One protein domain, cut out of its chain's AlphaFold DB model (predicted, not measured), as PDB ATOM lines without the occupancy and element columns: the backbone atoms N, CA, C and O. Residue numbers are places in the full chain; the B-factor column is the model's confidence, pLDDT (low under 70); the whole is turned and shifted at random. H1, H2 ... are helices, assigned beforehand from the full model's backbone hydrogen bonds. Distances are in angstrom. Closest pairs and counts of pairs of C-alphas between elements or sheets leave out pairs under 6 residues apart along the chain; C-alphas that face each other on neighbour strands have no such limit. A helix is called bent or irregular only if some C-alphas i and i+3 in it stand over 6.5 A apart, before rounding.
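What this domain is: This is residues 24 to 133 of the 278 residues of the protein "SRA1 domain-containing protein" of Biomphalaria glabrata (UniProt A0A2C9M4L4). What would one see first in this model? A helical hairpin, H1 and H2, lies slantwise over three helices, H3, H4 and H5, that run back and forth beside one another, and the five close into a ring of contacts in the order H1, H2, H5, H4, H3. H5 is the longest helix, kinked near residue 112, and its end, residues 127 to 133, sticks out from the body. What is it made of, and how large is it? The printed part has 110 residues with five named helices, H1 to H5 in that order along the chain, and no named strand: the class is all helix. The whole is compact, with a radius of gyration of the C-alphas of 13.5 A, yet elongated in outline, spanning 44 by 27 by 24 A.

How they stand to each other: What does the first helix touch? H1, residues 24 to 41, forms a hairpin with H2, residues 49 to 66, at a shallow tilt of 5 degrees, opposite ways; their closest C-alphas, Lys 32 and Asp 62, are 7.1 A apart. H1 also touches H3, residues 72 to 86, the same way at a tilt of 36 degrees, only just steep; their closest C-alphas, Thr 31 and Ala 82, are 5.5 A apart. How do the later helices follow? H3 forms a hairpin with H4, residues 90 to 103, at 15 degrees, with the closest C-alphas, Leu 81 and Ala 93, 5.2 A apart. H4 forms another with H5, residues 105 to 133, at 14 degrees, with the closest C-alphas, Leu 90 and Ile 119, 6.5 A apart. Where does H5 meet H2? Residues 110 to 117 of H5 touch residues 53 to 61 of H2 at a steep tilt of 47 degrees, opposite ways; the closest C-alphas, Val 54 and Gly 114, are 4.6 A apart. H1, H3, H4 and H5 form a bundle, a group of helices, while H4 is apart from both H1 and H2. Are the helix backbones complete? In H1, H2, H3 and H4 every O i to N i+4 pair is within hydrogen-bond range, and in H5 20 of 25 are.

Where its parts are: Where do the helices begin and end? H1 starts at C-alpha 24, (1.970, 33.677, -8.791), and measures 26.0 A; H2 measures 26.1 A, H3 21.2 A and H4 19.9 A. H5 measures 38.7 A and ends at C-alpha 133, (27.080, 5.810, -24.613). Is any helix irregular? H5 is: C-alphas 107 and 110 are 7.6 A apart.

The domain as a whole: How far does it reach? The two C-alphas farthest apart, Asp 67 and Ala 133, are 45.0 A apart. Is it unbroken? The printed part has no cut; the link H1 to H2 is short and the other three are tight. Where is confidence low? Residues 45 to 49 and 132 to 133 are under 70, against a mean pLDDT of the printed part of 88.6.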
ATOM      1  N   ALA A  24       1.426  33.435  -7.447       78.06
ATOM      2  CA  ALA A  24       1.970  33.677  -8.791       78.06
ATOM      3  C   ALA A  24       3.479  34.025  -8.785       78.06
ATOM      4  O   ALA A  24       4.190  33.760  -9.759       78.06
ATOM      5  N   ASP A  25       3.980  34.576  -7.675       83.62
ATOM      6  CA  ASP A  25       5.402  34.823  -7.427       83.62
ATOM      7  C   ASP A  25       6.223  33.540  -7.270       83.62
ATOM      8  O   ASP A  25       7.357  33.467  -7.751       83.62
ATOM      9  N   ALA A  26       5.678  32.527  -6.597       88.38
ATOM     10  CA  ALA A  26       6.354  31.251  -6.404       88.38
ATOM     11  C   ALA A  26       6.521  30.530  -7.748       88.38
ATOM     12  O   ALA A  26       7.614  30.048  -8.057       88.38
ATOM     13  N   LEU A  27       5.483  30.560  -8.592       89.62
ATOM     14  CA  LEU A  27       5.540  30.016  -9.949       89.62
ATOM     15  C   LEU A  27       6.576  30.742 -10.818       89.62
ATOM     16  O   LEU A  27       7.359  30.085 -11.511       89.62
ATOM     17  N   ARG A  28       6.642  32.079 -10.738       91.75
ATOM     18  CA  ARG A  28       7.672  32.863 -11.440       91.75
ATOM     19  C   ARG A  28       9.074  32.448 -11.001       91.75
ATOM     20  O   ARG A  28       9.912  32.131 -11.840       91.75
ATOM     21  N   LYS A  29       9.329  32.419  -9.686       92.69
ATOM     22  CA  LYS A  29      10.635  32.049  -9.113       92.69
ATOM     23  C   LYS A  29      11.051  30.638  -9.523       92.69
ATOM     24  O   LYS A  29      12.198  30.441  -9.921       92.69
ATOM     25  N   TYR A  30      10.126  29.680  -9.463       92.94
ATOM     26  CA  TYR A  30      10.360  28.310  -9.918       92.94
ATOM     27  C   TYR A  30      10.746  28.277 -11.398       92.94
ATOM     28  O   TYR A  30      11.803  27.749 -11.739       92.94
ATOM     29  N   THR A  31       9.933  28.898 -12.255       94.06
ATOM     30  CA  THR A  31      10.154  28.939 -13.707       94.06
ATOM     31  C   THR A  31      11.507  29.566 -14.037       94.06
ATOM     32  O   THR A  31      12.301  28.973 -14.766       94.06
ATOM     33  N   LYS A  32      11.808  30.732 -13.452       94.62
ATOM     34  CA  LYS A  32      13.083  31.435 -13.634       94.62
ATOM     35  C   LYS A  32      14.264  30.550 -13.256       94.62
ATOM     36  O   LYS A  32      15.189  30.400 -14.048       94.62
ATOM     37  N   ARG A  33      14.222  29.941 -12.068       95.19
ATOM     38  CA  ARG A  33      15.284  29.052 -11.583       95.19
ATOM     39  C   ARG A  33      15.547  27.916 -12.570       95.19
ATOM     40  O   ARG A  33      16.691  27.717 -12.948       95.19
ATOM     41  N   VAL A  34      14.496  27.220 -13.006       94.25
ATOM     42  CA  VAL A  34      14.633  26.079 -13.920       94.25
ATOM     43  C   VAL A  34      15.202  26.512 -15.269       94.25
ATOM     44  O   VAL A  34      16.125  25.879 -15.767       94.25
ATOM     45  N   LEU A  35      14.704  27.601 -15.861       93.19
ATOM     46  CA  LEU A  35      15.205  28.071 -17.158       93.19
ATOM     47  C   LEU A  35      16.684  28.472 -17.090       93.19
ATOM     48  O   LEU A  35      17.446  28.121 -17.987       93.19
ATOM     49  N   HIS A  36      17.104  29.153 -16.022       92.56
ATOM     50  CA  HIS A  36      18.512  29.499 -15.816       92.56
ATOM     51  C   HIS A  36      19.391  28.268 -15.570       92.56
ATOM     52  O   HIS A  36      20.469  28.176 -16.145       92.56
ATOM     53  N   GLU A  37      18.912  27.291 -14.801       92.69
ATOM     54  CA  GLU A  37      19.610  26.017 -14.608       92.69
ATOM     55  C   GLU A  37      19.812  25.281 -15.943       92.69
ATOM     56  O   GLU A  37      20.901  24.784 -16.223       92.69
ATOM     57  N   MET A  38      18.802  25.275 -16.822       90.94
ATOM     58  CA  MET A  38      18.938  24.688 -18.159       90.94
ATOM     59  C   MET A  38      19.956  25.441 -19.026       90.94
ATOM     60  O   MET A  38      20.728  24.803 -19.740       90.94
ATOM     61  N   VAL A  39      19.997  26.777 -18.955       89.88
ATOM     62  CA  VAL A  39      21.039  27.581 -19.626       89.88
ATOM     63  C   VAL A  39      22.428  27.199 -19.114       89.88
ATOM     64  O   VAL A  39      23.352  27.060 -19.917       89.88
ATOM     65  N   ASP A  40      22.577  26.993 -17.806       88.62
ATOM     66  CA  ASP A  40      23.848  26.615 -17.189       88.62
ATOM     67  C   ASP A  40      24.292  25.205 -17.587       88.62
ATOM     68  O   ASP A  40      25.474  24.996 -17.850       88.62
ATOM     69  N   ILE A  41      23.370  24.247 -17.713       87.06
ATOM     70  CA  ILE A  41      23.670  22.910 -18.260       87.06
ATOM     71  C   ILE A  41      24.171  23.026 -19.704       87.06
ATOM     72  O   ILE A  41      25.113  22.351 -20.111       87.06
ATOM     73  N   CYS A  42      23.569  23.927 -20.474       84.75
ATOM     74  CA  CYS A  42      23.919  24.158 -21.867       84.75
ATOM     75  C   CYS A  42      25.201  25.011 -22.036       84.75
ATOM     76  O   CYS A  42      25.695  25.160 -23.153       84.75
ATOM     77  N   LYS A  43      25.791  25.552 -20.954       80.69
ATOM     78  CA  LYS A  43      26.912  26.515 -21.024       80.69
ATOM     79  C   LYS A  43      28.179  25.958 -21.682       80.69
ATOM     80  O   LYS A  43      28.961  26.740 -22.208       80.69
ATOM     81  N   GLU A  44      28.402  24.648 -21.590       71.25
ATOM     82  CA  GLU A  44      29.605  23.966 -22.096       71.25
ATOM     83  C   GLU A  44      29.443  23.529 -23.556       71.25
ATOM     84  O   GLU A  44      30.423  23.475 -24.293       71.25
ATOM     85  N   SER A  45      28.200  23.296 -23.990       69.31
ATOM     86  CA  SER A  45      27.850  22.995 -25.387       69.31
ATOM     87  C   SER A  45      27.950  24.233 -26.283       69.31
ATOM     88  O   SER A  45      28.208  24.137 -27.482       69.31
ATOM     89  N   ILE A  46      27.749  25.423 -25.703       60.25
ATOM     90  CA  ILE A  46      27.484  26.644 -26.468       60.25
ATOM     91  C   ILE A  46      28.573  27.695 -26.316       60.25
ATOM     92  O   ILE A  46      28.967  28.107 -25.227       60.25
ATOM     93  N   GLN A  47      28.973  28.231 -27.465       61.31
ATOM     94  CA  GLN A  47      29.930  29.319 -27.584       61.31
ATOM     95  C   GLN A  47      29.276  30.700 -27.369       61.31
ATOM     96  O   GLN A  47      28.501  31.183 -28.193       61.31
ATOM     97  N   GLY A  48      29.677  31.401 -26.304       66.00
ATOM     98  CA  GLY A  48      29.678  32.871 -26.220       66.00
ATOM     99  C   GLY A  48      28.355  33.610 -26.504       66.00
ATOM    100  O   GLY A  48      27.425  33.575 -25.698       66.00
ATOM    101  N   ARG A  49      28.319  34.391 -27.601       64.75
ATOM    102  CA  ARG A  49      27.358  35.491 -27.868       64.75
ATOM    103  C   ARG A  49      25.878  35.060 -27.846       64.75
ATOM    104  O   ARG A  49      25.032  35.853 -27.445       64.75
ATOM    105  N   SER A  50      25.568  33.820 -28.224       80.31
ATOM    106  CA  SER A  50      24.201  33.268 -28.219       80.31
ATOM    107  C   SER A  50      23.658  33.037 -26.806       80.31
ATOM    108  O   SER A  50      22.491  33.320 -26.550       80.31
ATOM    109  N   ARG A  51      24.505  32.616 -25.856       82.88
ATOM    110  CA  ARG A  51      24.119  32.461 -24.444       82.88
ATOM    111  C   ARG A  51      23.676  33.793 -23.843       82.88
ATOM    112  O   ARG A  51      22.686  33.846 -23.122       82.88
ATOM    113  N   GLY A  52      24.405  34.865 -24.162       86.81
ATOM    114  CA  GLY A  52      24.064  36.221 -23.731       86.81
ATOM    115  C   GLY A  52      22.698  36.673 -24.251       86.81
ATOM    116  O   GLY A  52      21.913  37.220 -23.483       86.81
ATOM    117  N   ASP A  53      22.382  36.384 -25.519       89.88
ATOM    118  CA  ASP A  53      21.071  36.694 -26.111       89.88
ATOM    119  C   ASP A  53      19.938  35.899 -25.443       89.88
ATOM    120  O   ASP A  53      18.913  36.465 -25.066       89.88
ATOM    121  N   VAL A  54      20.138  34.598 -25.212       91.69
ATOM    122  CA  VAL A  54      19.154  33.748 -24.522       91.69
ATOM    123  C   VAL A  54      18.911  34.252 -23.102       91.69
ATOM    124  O   VAL A  54      17.762  34.408 -22.695       91.69
ATOM    125  N   GLN A  55      19.970  34.585 -22.363       92.38
ATOM    126  CA  GLN A  55      19.853  35.120 -21.010       92.38
ATOM    127  C   GLN A  55      19.151  36.486 -20.991       92.38
ATOM    128  O   GLN A  55      18.305  36.718 -20.130       92.38
ATOM    129  N   ALA A  56      19.426  37.362 -21.962       93.94
ATOM    130  CA  ALA A  56      18.714  38.632 -22.110       93.94
ATOM    131  C   ALA A  56      17.211  38.419 -22.358       93.94
ATOM    132  O   ALA A  56      16.375  39.094 -21.756       93.94
ATOM    133  N   ARG A  57      16.847  37.430 -23.183       95.06
ATOM    134  CA  ARG A  57      15.444  37.061 -23.423       95.06
ATOM    135  C   ARG A  57      14.766  36.478 -22.185       95.06
ATOM    136  O   ARG A  57      13.604  36.790 -21.949       95.06
ATOM    137  N   LEU A  58      15.470  35.682 -21.379       94.88
ATOM    138  CA  LEU A  58      14.940  35.180 -20.106       94.88
ATOM    139  C   LEU A  58      14.731  36.297 -19.075       94.88
ATOM    140  O   LEU A  58      13.746  36.269 -18.340       94.88
ATOM    141  N   SER A  59      15.602  37.307 -19.048       95.75
ATOM    142  CA  SER A  59      15.379  38.508 -18.235       95.75
ATOM    143  C   SER A  59      14.138  39.271 -18.702       95.75
ATOM    144  O   SER A  59      13.283  39.598 -17.885       95.75
ATOM    145  N   MET A  60      13.977  39.463 -20.017       96.19
ATOM    146  CA  MET A  60      12.783  40.098 -20.587       96.19
ATOM    147  C   MET A  60      11.499  39.322 -20.262       96.19
ATOM    148  O   MET A  60      10.463  39.930 -20.004       96.19
ATOM    149  N   LEU A  61      11.557  37.989 -20.251       96.12
ATOM    150  CA  LEU A  61      10.462  37.143 -19.781       96.12
ATOM    151  C   LEU A  61      10.107  37.438 -18.311       96.12
ATOM    152  O   LEU A  61       8.931  37.616 -17.997       96.12
ATOM    153  N   ASP A  62      11.097  37.474 -17.415       95.38
ATOM    154  CA  ASP A  62      10.886  37.737 -15.980       95.38
ATOM    155  C   ASP A  62      10.305  39.140 -15.743       95.38
ATOM    156  O   ASP A  62       9.420  39.309 -14.902       95.38
ATOM    157  N   ASP A  63      10.742  40.127 -16.529       95.44
ATOM    158  CA  ASP A  63      10.203  41.486 -16.507       95.44
ATOM    159  C   ASP A  63       8.746  41.527 -16.986       95.44
ATOM    160  O   ASP A  63       7.889  42.046 -16.276       95.44
ATOM    161  N   GLN A  64       8.418  40.903 -18.125       94.25
ATOM    162  CA  GLN A  64       7.032  40.841 -18.612       94.25
ATOM    163  C   GLN A  64       6.102  40.086 -17.658       94.25
ATOM    164  O   GLN A  64       4.936  40.454 -17.505       94.25
ATOM    165  N   TRP A  65       6.612  39.059 -16.976       94.19
ATOM    166  CA  TRP A  65       5.864  38.369 -15.934       94.19
ATOM    167  C   TRP A  65       5.590  39.295 -14.744       94.19
ATOM    168  O   TRP A  65       4.453  39.366 -14.276       94.19
ATOM    169  N   ARG A  66       6.613  40.006 -14.249       93.00
ATOM    170  CA  ARG A  66       6.501  40.922 -13.101       93.00
ATOM    171  C   ARG A  66       5.589  42.112 -13.394       93.00
ATOM    172  O   ARG A  66       4.824  42.508 -12.524       93.00
ATOM    173  N   ASP A  67       5.633  42.619 -14.620       93.12
ATOM    174  CA  ASP A  67       4.786  43.714 -15.096       93.12
ATOM    175  C   ASP A  67       3.316  43.292 -15.296       93.12
ATOM    176  O   ASP A  67       2.482  44.123 -15.646       93.12
ATOM    177  N   GLY A  68       2.984  42.003 -15.131       91.25
ATOM    178  CA  GLY A  68       1.629  41.490 -15.343       91.25
ATOM    179  C   GLY A  68       1.201  41.459 -16.813       91.25
ATOM    180  O   GLY A  68       0.014  41.346 -17.101       91.25
ATOM    181  N   LYS A  69       2.156  41.535 -17.750       92.75
ATOM    182  CA  LYS A  69       1.904  41.489 -19.202       92.75
ATOM    183  C   LYS A  69       1.582  40.083 -19.709       92.75
ATOM    184  O   LYS A  69       1.137  39.937 -20.841       92.75
ATOM    185  N   LEU A  70       1.819  39.064 -18.879       92.44
ATOM    186  CA  LEU A  70       1.504  37.672 -19.176       92.44
ATOM    187  C   LEU A  70       0.158  37.273 -18.569       92.44
ATOM    188  O   LEU A  70      -0.037  37.286 -17.347       92.44
ATOM    189  N   SER A  71      -0.743  36.825 -19.433       91.44
ATOM    190  CA  SER A  71      -2.001  36.189 -19.073       91.44
ATOM    191  C   SER A  71      -1.774  34.997 -18.143       91.44
ATOM    192  O   SER A  71      -0.733  34.335 -18.142       91.44
ATOM    193  N   GLU A  72      -2.767  34.710 -17.304       86.75
ATOM    194  CA  GLU A  72      -2.703  33.591 -16.361       86.75
ATOM    195  C   GLU A  72      -2.489  32.244 -17.068       86.75
ATOM    196  O   GLU A  72      -1.627  31.465 -16.664       86.75
ATOM    197  N   GLY A  73      -3.166  32.026 -18.201       87.62
ATOM    198  CA  GLY A  73      -2.963  30.840 -19.036       87.62
ATOM    199  C   GLY A  73      -1.530  30.702 -19.561       87.62
ATOM    200  O   GLY A  73      -0.973  29.602 -19.525       87.62
ATOM    201  N   ALA A  74      -0.898  31.802 -19.989       91.19
ATOM    202  CA  ALA A  74       0.497  31.793 -20.427       91.19
ATOM    203  C   ALA A  74       1.455  31.474 -19.266       91.19
ATOM    204  O   ALA A  74       2.345  30.636 -19.418       91.19
ATOM    205  N   ARG A  75       1.240  32.082 -18.090       90.81
ATOM    206  CA  ARG A  75       2.045  31.843 -16.878       90.81
ATOM    207  C   ARG A  75       1.997  30.380 -16.434       90.81
ATOM    208  O   ARG A  75       3.041  29.782 -16.180       90.81
ATOM    209  N   ILE A  76       0.807  29.783 -16.408       89.56
ATOM    210  CA  ILE A  76       0.618  28.374 -16.034       89.56
ATOM    211  C   ILE A  76       1.312  27.448 -17.036       89.56
ATOM    212  O   ILE A  76       2.112  26.598 -16.643       89.56
ATOM    213  N   LYS A  77       1.066  27.638 -18.338       91.75
ATOM    214  CA  LYS A  77       1.698  26.833 -19.397       91.75
ATOM    215  C   LYS A  77       3.221  26.936 -19.362       91.75
ATOM    216  O   LYS A  77       3.903  25.936 -19.581       91.75
ATOM    217  N   LEU A  78       3.759  28.116 -19.066       93.56
ATOM    218  CA  LEU A  78       5.196  28.326 -18.932       93.56
ATOM    219  C   LEU A  78       5.770  27.621 -17.692       93.56
ATOM    220  O   LEU A  78       6.840  27.020 -17.768       93.56
ATOM    221  N   GLY A  79       5.023  27.601 -16.589       92.00
ATOM    222  CA  GLY A  79       5.317  26.759 -15.430       92.00
ATOM    223  C   GLY A  79       5.378  25.270 -15.774       92.00
ATOM    224  O   GLY A  79       6.347  24.589 -15.440       92.00
ATOM    225  N   CYS A  80       4.385  24.770 -16.515       91.88
ATOM    226  CA  CYS A  80       4.388  23.395 -17.014       91.88
ATOM    227  C   CYS A  80       5.575  23.119 -17.947       91.88
ATOM    228  O   CYS A  80       6.141  22.028 -17.903       91.88
ATOM    229  N   LEU A  81       5.956  24.089 -18.787       94.50
ATOM    230  CA  LEU A  81       7.110  23.978 -19.679       94.50
ATOM    231  C   LEU A  81       8.398  23.842 -18.868       94.50
ATOM    232  O   LEU A  81       9.196  22.952 -19.150       94.50
ATOM    233  N   ALA A  82       8.569  24.655 -17.823       94.06
ATOM    234  CA  ALA A  82       9.692  24.529 -16.901       94.06
ATOM    235  C   ALA A  82       9.723  23.141 -16.238       94.06
ATOM    236  O   ALA A  82      10.757  22.479 -16.256       94.06
ATOM    237  N   SER A  83       8.591  22.633 -15.745       92.25
ATOM    238  CA  SER A  83       8.542  21.275 -15.184       92.25
ATOM    239  C   SER A  83       8.870  20.178 -16.202       92.25
ATOM    240  O   SER A  83       9.507  19.192 -15.833       92.25
ATOM    241  N   ALA A  84       8.472  20.329 -17.469       91.44
ATOM    242  CA  ALA A  84       8.821  19.384 -18.532       91.44
ATOM    243  C   ALA A  84      10.328  19.403 -18.843       91.44
ATOM    244  O   ALA A  84      10.945  18.345 -18.970       91.44
ATOM    245  N   LEU A  85      10.935  20.594 -18.889       91.56
ATOM    246  CA  LEU A  85      12.383  20.756 -19.048       91.56
ATOM    247  C   LEU A  85      13.161  20.111 -17.896       91.56
ATOM    248  O   LEU A  85      14.124  19.388 -18.139       91.56
ATOM    249  N   GLN A  86      12.709  20.308 -16.656       91.88
ATOM    250  CA  GLN A  86      13.322  19.698 -15.473       91.88
ATOM    251  C   GLN A  86      13.291  18.162 -15.531       91.88
ATOM    252  O   GLN A  86      14.261  17.504 -15.162       91.88
ATOM    253  N   GLN A  87      12.195  17.586 -16.031       90.75
ATOM    254  CA  GLN A  87      12.035  16.139 -16.215       90.75
ATOM    255  C   GLN A  87      12.781  15.597 -17.445       90.75
ATOM    256  O   GLN A  87      12.724  14.399 -17.712       90.75
ATOM    257  N   LYS A  88      13.473  16.461 -18.203       88.62
ATOM    258  CA  LYS A  88      14.083  16.145 -19.504       88.62
ATOM    259  C   LYS A  88      13.084  15.572 -20.522       88.62
ATOM    260  O   LYS A  88      13.484  14.934 -21.495       88.62
ATOM    261  N   ASP A  89      11.788  15.839 -20.347       90.31
ATOM    262  CA  ASP A  89      10.759  15.479 -21.321       90.31
ATOM    263  C   ASP A  89      10.684  16.556 -22.409       90.31
ATOM    264  O   ASP A  89       9.856  17.475 -22.408       90.31
ATOM    265  N   LEU A  90      11.603  16.438 -23.366       91.56
ATOM    266  CA  LEU A  90      11.765  17.405 -24.447       91.56
ATOM    267  C   LEU A  90      10.625  17.353 -25.472       91.56
ATOM    268  O   LEU A  90      10.453  18.301 -26.235       91.56
ATOM    269  N   LYS A  91       9.845  16.265 -25.508       90.62
ATOM    270  CA  LYS A  91       8.657  16.166 -26.368       90.62
ATOM    271  C   LYS A  91       7.528  16.999 -25.777       90.62
ATOM    272  O   LYS A  91       6.950  17.832 -26.471       90.62
ATOM    273  N   GLN A  92       7.272  16.830 -24.481       90.31
ATOM    274  CA  GLN A  92       6.268  17.610 -23.772       90.31
ATOM    275  C   GLN A  92       6.620  19.105 -23.740       90.31
ATOM    276  O   GLN A  92       5.730  19.941 -23.919       90.31
ATOM    277  N   ALA A  93       7.901  19.449 -23.560       92.81
ATOM    278  CA  ALA A  93       8.373  20.834 -23.613       92.81
ATOM    279  C   ALA A  93       8.097  21.490 -24.980       92.81
ATOM    280  O   ALA A  93       7.603  22.617 -25.032       92.81
ATOM    281  N   ASP A  94       8.326  20.769 -26.079       92.62
ATOM    282  CA  ASP A  94       8.035  21.241 -27.438       92.62
ATOM    283  C   ASP A  94       6.540  21.453 -27.691       92.62
ATOM    284  O   ASP A  94       6.137  22.471 -28.261       92.62
ATOM    285  N   CYS A  95       5.700  20.515 -27.244       92.38
ATOM    286  CA  CYS A  95       4.248  20.650 -27.351       92.38
ATOM    287  C   CYS A  95       3.742  21.881 -26.584       92.38
ATOM    288  O   CYS A  95       2.878  22.605 -27.081       92.38
ATOM    289  N   LEU A  96       4.298  22.144 -25.398       93.06
ATOM    290  CA  LEU A  96       3.974  23.318 -24.584       93.06
ATOM    291  C   LEU A  96       4.473  24.623 -25.211       93.06
ATOM    292  O   LEU A  96       3.733  25.605 -25.228       93.06
ATOM    293  N   HIS A  97       5.683  24.626 -25.773       94.19
ATOM    294  CA  HIS A  97       6.208  25.752 -26.547       94.19
ATOM    295  C   HIS A  97       5.272  26.089 -27.716       94.19
ATOM    296  O   HIS A  97       4.895  27.246 -27.899       94.19
ATOM    297  N   LEU A  98       4.842  25.080 -28.483       93.81
ATOM    298  CA  LEU A  98       3.935  25.291 -29.608       93.81
ATOM    299  C   LEU A  98       2.560  25.784 -29.140       93.81
ATOM    300  O   LEU A  98       2.020  26.714 -29.726       93.81
ATOM    301  N   ALA A  99       2.016  25.219 -28.060       92.12
ATOM    302  CA  ALA A  99       0.749  25.671 -27.488       92.12
ATOM    303  C   ALA A  99       0.810  27.136 -27.015       92.12
ATOM    304  O   ALA A  99      -0.137  27.891 -27.218       92.12
ATOM    305  N   LEU A 100       1.930  27.562 -26.425       93.38
ATOM    306  CA  LEU A 100       2.164  28.967 -26.074       93.38
ATOM    307  C   LEU A 100       2.212  29.857 -27.322       93.38
ATOM    308  O   LEU A 100       1.610  30.926 -27.330       93.38
ATOM    309  N   MET A 101       2.873  29.402 -28.386       95.19
ATOM    310  CA  MET A 101       2.948  30.131 -29.654       95.19
ATOM    311  C   MET A 101       1.613  30.213 -30.400       95.19
ATOM    312  O   MET A 101       1.417  31.155 -31.152       95.19
ATOM    313  N   VAL A 102       0.704  29.253 -30.223       92.81
ATOM    314  CA  VAL A 102      -0.619  29.275 -30.873       92.81
ATOM    315  C   VAL A 102      -1.598  30.150 -30.098       92.81
ATOM    316  O   VAL A 102      -2.300  30.959 -30.696       92.81
ATOM    317  N   ASP A 103      -1.630  30.010 -28.773       90.44
ATOM    318  CA  ASP A 103      -2.674  30.633 -27.954       90.44
ATOM    319  C   ASP A 103      -2.277  32.022 -27.419       90.44
ATOM    320  O   ASP A 103      -3.153  32.817 -27.089       90.44
ATOM    321  N   HIS A 104      -0.974  32.322 -27.314       92.62
ATOM    322  CA  HIS A 104      -0.453  33.510 -26.613       92.62
ATOM    323  C   HIS A 104       0.660  34.241 -27.387       92.62
ATOM    324  O   HIS A 104       1.536  34.871 -26.791       92.62
ATOM    325  N   ILE A 105       0.665  34.164 -28.725       93.62
ATOM    326  CA  ILE A 105       1.778  34.642 -29.570       93.62
ATOM    327  C   ILE A 105       2.209  36.092 -29.298       93.62
ATOM    328  O   ILE A 105       3.407  36.389 -29.269       93.62
ATOM    329  N   SER A 106       1.250  36.990 -29.071       94.31
ATOM    330  CA  SER A 106       1.495  38.417 -28.837       94.31
ATOM    331  C   SER A 106       2.265  38.682 -27.546       94.31
ATOM    332  O   SER A 106       3.005  39.654 -27.470       94.31
ATOM    333  N   GLU A 107       2.116  37.810 -26.553       93.81
ATOM    334  CA  GLU A 107       2.719  37.952 -25.226       93.81
ATOM    335  C   GLU A 107       4.084  37.249 -25.145       93.81
ATOM    336  O   GLU A 107       4.985  37.678 -24.425       93.81
ATOM    337  N   VAL A 108       4.248  36.142 -25.883       95.31
ATOM    338  CA  VAL A 108       5.408  35.254 -25.714       95.31
ATOM    339  C   VAL A 108       6.489  35.419 -26.782       95.31
ATOM    340  O   VAL A 108       7.660  35.151 -26.519       95.31
ATOM    341  N   SER A 109       6.135  35.873 -27.988       94.25
ATOM    342  CA  SER A 109       7.015  35.837 -29.172       94.25
ATOM    343  C   SER A 109       8.390  36.487 -28.980       94.25
ATOM    344  O   SER A 109       9.392  35.953 -29.458       94.25
ATOM    345  N   GLN A 110       8.466  37.604 -28.253       94.69
ATOM    346  CA  GLN A 110       9.700  38.381 -28.094       94.69
ATOM    347  C   GLN A 110      10.821  37.590 -27.393       94.69
ATOM    348  O   GLN A 110      11.991  37.674 -27.780       94.69
ATOM    349  N   TRP A 111      10.480  36.806 -26.367       95.38
ATOM    350  CA  TRP A 111      11.436  36.022 -25.575       95.38
ATOM    351  C   TRP A 111      11.382  34.520 -25.884       95.38
ATOM    352  O   TRP A 111      12.362  33.818 -25.627       95.38
ATOM    353  N   MET A 112      10.297  34.019 -26.491       95.06
ATOM    354  CA  MET A 112      10.091  32.589 -26.756       95.06
ATOM    355  C   MET A 112      11.183  31.973 -27.628       95.06
ATOM    356  O   MET A 112      11.516  30.806 -27.456       95.06
ATOM    357  N   VAL A 113      11.806  32.743 -28.522       90.75
ATOM    358  CA  VAL A 113      12.935  32.242 -29.322       90.75
ATOM    359  C   VAL A 113      14.124  31.793 -28.456       90.75
ATOM    360  O   VAL A 113      14.788  30.823 -28.810       90.75
ATOM    361  N   GLY A 114      14.339  32.407 -27.286       92.19
ATOM    362  CA  GLY A 114      15.343  31.945 -26.322       92.19
ATOM    363  C   GLY A 114      14.970  30.598 -25.695       92.19
ATOM    364  O   GLY A 114      15.815  29.716 -25.557       92.19
ATOM    365  N   VAL A 115      13.685  30.396 -25.391       92.69
ATOM    366  CA  VAL A 115      13.160  29.129 -24.851       92.69
ATOM    367  C   VAL A 115      13.172  28.022 -25.909       92.69
ATOM    368  O   VAL A 115      13.605  26.907 -25.629       92.69
ATOM    369  N   LYS A 116      12.765  28.324 -27.147       92.69
ATOM    370  CA  LYS A 116      12.849  27.403 -28.290       92.69
ATOM    371  C   LYS A 116      14.273  26.900 -28.486       92.69
ATOM    372  O   LYS A 116      14.497  25.711 -28.718       92.69
ATOM    373  N   TRP A 117      15.225  27.823 -28.419       90.81
ATOM    374  CA  TRP A 117      16.628  27.491 -28.550       90.81
ATOM    375  C   TRP A 117      17.082  26.551 -27.428       90.81
ATOM    376  O   TRP A 117      17.673  25.522 -27.733       90.81
ATOM    377  N   LEU A 118      16.701  26.813 -26.169       90.31
ATOM    378  CA  LEU A 118      17.002  25.914 -25.046       90.31
ATOM    379  C   LEU A 118      16.476  24.496 -25.281       90.31
ATOM    380  O   LEU A 118      17.204  23.531 -25.074       90.31
ATOM    381  N   ILE A 119      15.232  24.355 -25.747       91.38
ATOM    382  CA  ILE A 119      14.662  23.031 -26.024       91.38
ATOM    383  C   ILE A 119      15.437  22.331 -27.150       91.38
ATOM    384  O   ILE A 119      15.741  21.143 -27.051       91.38
ATOM    385  N   THR A 120      15.784  23.067 -28.207       90.25
ATOM    386  CA  THR A 120      16.540  22.532 -29.349       90.25
ATOM    387  C   THR A 120      17.928  22.060 -28.921       90.25
ATOM    388  O   THR A 120      18.342  20.959 -29.278       90.25
ATOM    389  N   GLU A 121      18.619  22.846 -28.102       89.44
ATOM    390  CA  GLU A 121      19.942  22.488 -27.607       89.44
ATOM    391  C   GLU A 121      19.890  21.283 -26.662       89.44
ATOM    392  O   GLU A 121      20.664  20.340 -26.808       89.44
ATOM    393  N   LEU A 122      18.942  21.252 -25.723       87.62
ATOM    394  CA  LEU A 122      18.788  20.111 -24.818       87.62
ATOM    395  C   LEU A 122      18.526  18.811 -25.591       87.62
ATOM    396  O   LEU A 122      18.982  17.739 -25.182       87.62
ATOM    397  N   LYS A 123      17.839  18.892 -26.738       88.81
ATOM    398  CA  LYS A 123      17.659  17.752 -27.648       88.81
ATOM    399  C   LYS A 123      18.971  17.333 -28.294       88.81
ATOM    400  O   LYS A 123      19.253  16.137 -28.343       88.81
ATOM    401  N   GLN A 124      19.770  18.299 -28.743       86.75
ATOM    402  CA  GLN A 124      21.097  18.066 -29.312       86.75
ATOM    403  C   GLN A 124      22.011  17.360 -28.298       86.75
ATOM    404  O   GLN A 124      22.591  16.322 -28.613       86.75
ATOM    405  N   LEU A 125      22.059  17.863 -27.062       83.06
ATOM    406  CA  LEU A 125      22.836  17.290 -25.963       83.06
ATOM    407  C   LEU A 125      22.390  15.872 -25.610       83.06
ATOM    408  O   LEU A 125      23.220  14.981 -25.431       83.06
ATOM    409  N   THR A 126      21.079  15.638 -25.553       83.19
ATOM    410  CA  THR A 126      20.525  14.305 -25.275       83.19
ATOM    411  C   THR A 126      20.897  13.316 -26.379       83.19
ATOM    412  O   THR A 126      21.314  12.196 -26.087       83.19
ATOM    413  N   PHE A 127      20.810  13.736 -27.645       82.06
ATOM    414  CA  PHE A 127      21.223  12.918 -28.784       82.06
ATOM    415  C   PHE A 127      22.720  12.589 -28.736       82.06
ATOM    416  O   PHE A 127      23.112  11.444 -28.958       82.06
ATOM    417  N   GLN A 128      23.554  13.570 -28.383       78.12
ATOM    418  CA  GLN A 128      24.997  13.389 -28.296       78.12
ATOM    419  C   GLN A 128      25.376  12.415 -27.174       78.12
ATOM    420  O   GLN A 128      26.129  11.481 -27.422       78.12
ATOM    421  N   HIS A 129      24.788  12.541 -25.979       73.62
ATOM    422  CA  HIS A 129      25.020  11.613 -24.864       73.62
ATOM    423  C   HIS A 129      24.616  10.163 -25.186       73.62
ATOM    424  O   HIS A 129      25.327   9.230 -24.809       73.62
ATOM    425  N   LEU A 130      23.505   9.962 -25.904       71.75
ATOM    426  CA  LEU A 130      23.068   8.633 -26.346       71.75
ATOM    427  C   LEU A 130      24.045   8.017 -27.362       71.75
ATOM    428  O   LEU A 130      24.338   6.823 -27.281       71.75
ATOM    429  N   ALA A 131      24.600   8.824 -28.271       72.25
ATOM    430  CA  ALA A 131      25.594   8.377 -29.246       72.25
ATOM    431  C   ALA A 131      26.935   7.995 -28.587       72.25
ATOM    432  O   ALA A 131      27.513   6.955 -28.912       72.25
ATOM    433  N   THR A 132      27.415   8.775 -27.611       62.72
ATOM    434  CA  THR A 132      28.669   8.470 -26.898       62.72
ATOM    435  C   THR A 132      28.540   7.251 -25.982       62.72
ATOM    436  O   THR A 132      29.509   6.513 -25.806       62.72
ATOM    437  N   ALA A 133      27.352   7.001 -25.417       58.38
ATOM    438  CA  ALA A 133      27.080   5.810 -24.613       58.38
ATOM    439  C   ALA A 133      27.047   4.523 -25.459       58.38
ATOM    440  O   ALA A 133      27.531   3.485 -25.008       58.38
TER     441      ALA A 133